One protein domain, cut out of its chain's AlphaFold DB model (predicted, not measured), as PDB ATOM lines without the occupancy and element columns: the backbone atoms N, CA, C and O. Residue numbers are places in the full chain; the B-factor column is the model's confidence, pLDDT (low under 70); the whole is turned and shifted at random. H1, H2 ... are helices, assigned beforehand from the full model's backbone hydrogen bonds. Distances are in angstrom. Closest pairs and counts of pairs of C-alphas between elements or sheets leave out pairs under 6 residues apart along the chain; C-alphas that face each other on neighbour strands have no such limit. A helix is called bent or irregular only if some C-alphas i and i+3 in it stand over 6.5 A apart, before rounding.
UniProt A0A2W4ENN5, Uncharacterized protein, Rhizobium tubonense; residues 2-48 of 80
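Overview. This is residues 2 to 48 of the 80 residues of an uncharacterized protein of Rhizobium tubonense (UniProt A0A2W4ENN5). One long helix, H1, makes most of the length, and past its last residues a short second helix, H2, turns off sharply and slants somewhat back toward H1 without reaching it, which gives a lopsided V, or hook, with a long arm and a short one. The two arms meet at a corner formed by residues 33 to 36 and do not fold back on each other. The printed part has 47 residues with two named helices, H1 then H2, and no named strand; its class is all helix. It is extended, with a radius of gyration of the C-alphas of 17.9 A, and the C-alphas span 55 by 20 by 5 A.

Arrangement. H1, residues 2 to 32, comes first, and a tight link of 4 residues joins it to H2, residues 37 to 46. The two helices are apart, but only just: their closest C-alphas are 8.4 A from each other. Residues 2 to 31, 33 to 39 and 41 to 48 stand free, with no C-alpha 8 or more residues away along the chain within 10 A. In both H1 and H2 every O i to N i+4 pair is within hydrogen-bond range.

Along the chain. H1 begins with C-alpha 2 of Val 2 at (134.573, 139.729, 250.465) and ends with C-alpha 32 of Met 32 at (172.912, 162.715, 251.319), 44.7 A from first to last C-alpha. H2 runs from Gly 37 to Arg 46, 14.7 A from first to last C-alpha, and ends with C-alpha 46 at (174.402, 165.069, 235.474). Neither helix is bent or irregular.

Size, cuts and confidence. The two C-alphas farthest apart are those of Val 2 and His 38, 55.3 A. The printed part, residues 2 to 48 of a full chain of 80, has no cut and no long link. The mean pLDDT of the printed part is 78.8, and residues 3, 43, 47 and 48 are under 70.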
ATOM      1  N   VAL A   2     133.240 140.012 251.076       70.75
ATOM      2  CA  VAL A   2     134.573 139.729 250.465       70.75
ATOM      3  C   VAL A   2     135.193 140.939 249.741       70.75
ATOM      4  O   VAL A   2     136.402 141.138 249.753       70.75
ATOM      5  N   ALA A   3     134.374 141.792 249.124       69.94
ATOM      6  CA  ALA A   3     134.867 143.001 248.458       69.94
ATOM      7  C   ALA A   3     135.368 144.075 249.447       69.94
ATOM      8  O   ALA A   3     136.274 144.841 249.121       69.94
ATOM      9  N   GLU A   4     134.794 144.120 250.653       78.62
ATOM     10  CA  GLU A   4     135.197 145.044 251.721       78.62
ATOM     11  C   GLU A   4     136.539 144.611 252.316       78.62
ATOM     12  O   GLU A   4     137.456 145.420 252.395       78.62
ATOM     13  N   THR A   5     136.720 143.313 252.579       82.69
ATOM     14  CA  THR A   5     137.994 142.784 253.088       82.69
ATOM     15  C   THR A   5     139.152 142.970 252.106       82.69
ATOM     16  O   THR A   5     140.257 143.314 252.520       82.69
ATOM     17  N   ILE A   6     138.923 142.818 250.795       86.19
ATOM     18  CA  ILE A   6     139.954 143.092 249.776       86.19
ATOM     19  C   ILE A   6     140.334 144.580 249.761       86.19
ATOM     20  O   ILE A   6     141.519 144.914 249.673       86.19
ATOM     21  N   ARG A   7     139.348 145.479 249.869       88.31
ATOM     22  CA  ARG A   7     139.581 146.929 249.917       88.31
ATOM     23  C   ARG A   7     140.396 147.317 251.150       88.31
ATOM     24  O   ARG A   7     141.341 148.095 251.027       88.31
ATOM     25  N   ASP A   8     140.089 146.733 252.300       87.50
ATOM     26  CA  ASP A   8     140.793 147.011 253.551       87.50
ATOM     27  C   ASP A   8     142.242 146.513 253.524       87.50
ATOM     28  O   ASP A   8     143.154 147.240 253.924       87.50
ATOM     29  N   ILE A   9     142.491 145.327 252.960       88.00
ATOM     30  CA  ILE A   9     143.852 144.802 252.766       88.00
ATOM     31  C   ILE A   9     144.649 145.697 251.809       88.00
ATOM     32  O   ILE A   9     145.818 145.995 252.068       88.00
ATOM     33  N   PHE A  10     144.032 146.169 250.722       89.50
ATOM     34  CA  PHE A  10     144.688 147.075 249.779       89.50
ATOM     35  C   PHE A  10     145.028 148.426 250.423       89.50
ATOM     36  O   PHE A  10     146.138 148.945 250.259       89.50
ATOM     37  N   ASN A  11     144.105 148.977 251.211       88.62
ATOM     38  CA  ASN A  11     144.330 150.197 251.979       88.62
ATOM     39  C   ASN A  11     145.465 150.012 252.995       88.62
ATOM     40  O   ASN A  11     146.360 150.852 253.078       88.62
ATOM     41  N   LEU A  12     145.500 148.891 253.714       90.69
ATOM     42  CA  LEU A  12     146.584 148.591 254.646       90.69
ATOM     43  C   LEU A  12     147.935 148.474 253.923       90.69
ATOM     44  O   LEU A  12     148.915 149.100 254.332       90.69
ATOM     45  N   PHE A  13     147.982 147.733 252.815       88.56
ATOM     46  CA  PHE A  13     149.191 147.556 252.012       88.56
ATOM     47  C   PHE A  13     149.740 148.892 251.501       88.56
ATOM     48  O   PHE A  13     150.930 149.181 251.651       88.56
ATOM     49  N   THR A  14     148.878 149.731 250.926       87.69
ATOM     50  CA  THR A  14     149.267 151.050 250.408       87.69
ATOM     51  C   THR A  14     149.808 151.958 251.511       87.69
ATOM     52  O   THR A  14     150.844 152.596 251.316       87.69
ATOM     53  N   HIS A  15     149.190 151.963 252.694       88.06
ATOM     54  CA  HIS A  15     149.651 152.761 253.830       88.06
ATOM     55  C   HIS A  15     150.997 152.281 254.382       88.06
ATOM     56  O   HIS A  15     151.892 153.099 254.623       88.06
ATOM     57  N   VAL A  16     151.173 150.967 254.547       86.69
ATOM     58  CA  VAL A  16     152.436 150.372 255.006       86.69
ATOM     59  C   VAL A  16     153.553 150.657 254.003       86.69
ATOM     60  O   VAL A  16     154.621 151.136 254.392       86.69
ATOM     61  N   ARG A  17     153.291 150.466 252.706       81.81
ATOM     62  CA  ARG A  17     154.247 150.771 251.634       81.81
ATOM     63  C   ARG A  17     154.620 152.252 251.618       81.81
ATOM     64  O   ARG A  17     155.802 152.575 251.543       81.81
ATOM     65  N   ALA A  18     153.649 153.156 251.742       79.06
ATOM     66  CA  ALA A  18     153.909 154.593 251.803       79.06
ATOM     67  C   ALA A  18     154.753 154.975 253.030       79.06
ATOM     68  O   ALA A  18     155.666 155.792 252.921       79.06
ATOM     69  N   ARG A  19     154.495 154.369 254.196       80.06
ATOM     70  CA  ARG A  19     155.304 154.577 255.406       80.06
ATOM     71  C   ARG A  19     156.738 154.084 255.224       80.06
ATOM     72  O   ARG A  19     157.661 154.800 255.599       80.06
ATOM     73  N   MET A  20     156.918 152.902 254.636       77.06
ATOM     74  CA  MET A  20     158.238 152.349 254.340       77.06
ATOM     75  C   MET A  20     159.016 153.263 253.389       77.06
ATOM     76  O   MET A  20     160.148 153.625 253.697       77.06
ATOM     77  N   LEU A  21     158.377 153.711 252.301       73.50
ATOM     78  CA  LEU A  21     158.972 154.649 251.348       73.50
ATOM     79  C   LEU A  21     159.382 155.960 252.025       73.50
ATOM     80  O   LEU A  21     160.523 156.386 251.870       73.50
ATOM     81  N   ARG A  22     158.509 156.556 252.847       73.88
ATOM     82  CA  ARG A  22     158.833 157.776 253.607       73.88
ATOM     83  C   ARG A  22     160.049 157.591 254.514       73.88
ATOM     84  O   ARG A  22     160.927 158.448 254.516       73.88
ATOM     85  N   HIS A  23     160.123 156.478 255.243       71.50
ATOM     86  CA  HIS A  23     161.257 156.190 256.122       71.50
ATOM     87  C   HIS A  23     162.561 156.031 255.330       71.50
ATOM     88  O   HIS A  23     163.590 156.588 255.708       71.50
ATOM     89  N   THR A  24     162.523 155.315 254.201       73.06
ATOM     90  CA  THR A  24     163.697 155.185 253.327       73.06
ATOM     91  C   THR A  24     164.109 156.525 252.729       73.06
ATOM     92  O   THR A  24     165.286 156.856 252.779       73.06
ATOM     93  N   THR A  25     163.162 157.348 252.264       74.00
ATOM     94  CA  THR A  25     163.452 158.679 251.712       74.00
ATOM     95  C   THR A  25     164.082 159.591 252.759       74.00
ATOM     96  O   THR A  25     165.081 160.238 252.469       74.00
ATOM     97  N   GLN A  26     163.553 159.621 253.984       76.44
ATOM     98  CA  GLN A  26     164.116 160.434 255.065       76.44
ATOM     99  C   GLN A  26     165.544 160.011 255.412       76.44
ATOM    100  O   GLN A  26     166.420 160.866 255.529       76.44
ATOM    101  N   ARG A  27     165.794 158.702 255.527       78.69
ATOM    102  CA  ARG A  27     167.137 158.178 255.779       78.69
ATOM    103  C   ARG A  27     168.103 158.533 254.649       78.69
ATOM    104  O   ARG A  27     169.184 159.039 254.922       78.69
ATOM    105  N   THR A  28     167.704 158.328 253.395       74.50
ATOM    106  CA  THR A  28     168.528 158.679 252.232       74.50
ATOM    107  C   THR A  28     168.829 160.176 252.190       74.50
ATOM    108  O   THR A  28     169.974 160.548 251.965       74.50
ATOM    109  N   LEU A  29     167.854 161.046 252.474       74.81
ATOM    110  CA  LEU A  29     168.080 162.494 252.542       74.81
ATOM    111  C   LEU A  29     169.078 162.876 253.647       74.81
ATOM    112  O   LEU A  29     169.941 163.720 253.425       74.81
ATOM    113  N   GLN A  30     168.998 162.238 254.818       82.12
ATOM    114  CA  GLN A  30     169.961 162.457 255.903       82.12
ATOM    115  C   GLN A  30     171.374 161.986 255.539       82.12
ATOM    116  O   GLN A  30     172.349 162.649 255.885       82.12
ATOM    117  N   GLU A  31     171.498 160.853 254.848       79.75
ATOM    118  CA  GLU A  31     172.783 160.342 254.364       79.75
ATOM    119  C   GLU A  31     173.359 161.256 253.268       79.75
ATOM    120  O   GLU A  31     174.542 161.592 253.309       79.75
ATOM    121  N   MET A  32     172.518 161.751 252.353       74.44
ATOM    122  CA  MET A  32     172.912 162.715 251.319       74.44
ATOM    123  C   MET A  32     173.368 164.056 251.899       74.44
ATOM    124  O   MET A  32     174.299 164.656 251.373       74.44
ATOM    125  N   ALA A  33     172.776 164.509 253.008       78.81
ATOM    126  CA  ALA A  33     173.192 165.739 253.684       78.81
ATOM    127  C   ALA A  33     174.626 165.677 254.246       78.81
ATOM    128  O   ALA A  33     175.197 166.712 254.578       78.81
ATOM    129  N   ARG A  34     175.216 164.478 254.362       84.94
ATOM    130  CA  ARG A  34     176.610 164.276 254.790       84.94
ATOM    131  C   ARG A  34     177.593 164.199 253.620       84.94
ATOM    132  O   ARG A  34     178.790 164.045 253.858       84.94
ATOM    133  N   LEU A  35     177.112 164.253 252.377       78.81
ATOM    134  CA  LEU A  35     177.986 164.201 251.213       78.81
ATOM    135  C   LEU A  35     178.796 165.503 251.097       78.81
ATOM    136  O   LEU A  35     178.256 166.589 251.313       78.81
ATOM    137  N   PRO A  36     180.085 165.416 250.726       83.00
ATOM    138  CA  PRO A  36     180.867 166.574 250.323       83.00
ATOM    139  C   PRO A  36     180.144 167.411 249.258       83.00
ATOM    140  O   PRO A  36     179.585 166.853 248.314       83.00
ATOM    141  N   GLY A  37     180.217 168.744 249.361       76.31
ATOM    142  CA  GLY A  37     179.515 169.660 248.447       76.31
ATOM    143  C   GLY A  37     179.792 169.405 246.959       76.31
ATOM    144  O   GLY A  37     178.864 169.402 246.160       76.31
ATOM    145  N   HIS A  38     181.029 169.042 246.603       77.31
ATOM    146  CA  HIS A  38     181.398 168.729 245.217       77.31
ATOM    147  C   HIS A  38     180.651 167.513 244.636       77.31
ATOM    148  O   HIS A  38     180.467 167.428 243.427       77.31
ATOM    149  N   LEU A  39     180.184 166.575 245.473       73.00
ATOM    150  CA  LEU A  39     179.367 165.446 245.011       73.00
ATOM    151  C   LEU A  39     177.919 165.858 244.735       73.00
ATOM    152  O   LEU A  39     177.257 165.244 243.899       73.00
ATOM    153  N   ILE A  40     177.423 166.890 245.420       74.88
ATOM    154  CA  ILE A  40     176.111 167.479 245.138       74.88
ATOM    155  C   ILE A  40     176.165 168.183 243.779       74.88
ATOM    156  O   ILE A  40     175.274 167.988 242.952       74.88
ATOM    157  N   ASP A  41     177.247 168.917 243.517       77.75
ATOM    158  CA  ASP A  41     177.483 169.584 242.235       77.75
ATOM    159  C   ASP A  41     177.594 168.578 241.079       77.75
ATOM    160  O   ASP A  41     176.963 168.768 240.042       77.75
ATOM    161  N   ASP A  42     178.288 167.454 241.281       77.06
ATOM    162  CA  ASP A  42     178.382 166.363 240.301       77.06
ATOM    163  C   ASP A  42     177.021 165.718 239.982       77.06
ATOM    164  O   ASP A  42     176.758 165.348 238.832       77.06
ATOM    165  N   VAL A  43     176.147 165.556 240.981       68.12
ATOM    166  CA  VAL A  43     174.783 165.035 240.782       68.12
ATOM    167  C   VAL A  43     173.926 166.055 240.034       68.12
ATOM    168  O   VAL A  43     173.243 165.690 239.075       68.12
ATOM    169  N   ASN A  44     174.007 167.330 240.415       73.44
ATOM    170  CA  ASN A  44     173.291 168.417 239.749       73.44
ATOM    171  C   ASN A  44     173.748 168.591 238.290       73.44
ATOM    172  O   ASN A  44     172.913 168.792 237.409       73.44
ATOM    173  N   ALA A  45     175.046 168.438 238.013       77.69
ATOM    174  CA  ALA A  45     175.624 168.540 236.674       77.69
ATOM    175  C   ALA A  45     175.186 167.405 235.736       77.69
ATOM    176  O   ALA A  45     175.088 167.604 234.525       77.69
ATOM    177  N   ARG A  46     174.897 166.209 236.272       73.00
ATOM    178  CA  ARG A  46     174.402 165.069 235.474       73.00
ATOM    179  C   ARG A  46     172.944 165.231 235.047       73.00
ATOM    180  O   ARG A  46     172.533 164.569 234.093       73.00
ATOM    181  N   GLY A  47     172.194 166.110 235.718       66.38
ATOM    182  CA  GLY A  47     170.769 166.313 235.493       66.38
ATOM    183  C   GLY A  47     169.935 165.076 235.835       66.38
ATOM    184  O   GLY A  47     170.433 163.957 235.979       66.38
ATOM    185  N   LEU A  48     168.623 165.262 235.971       65.06
ATOM    186  CA  LEU A  48     167.714 164.121 236.035       65.06
ATOM    187  C   LEU A  48     167.651 163.470 234.643       65.06
ATOM    188  O   LEU A  48     167.587 164.192 233.642       65.06
TER     189      LEU A  48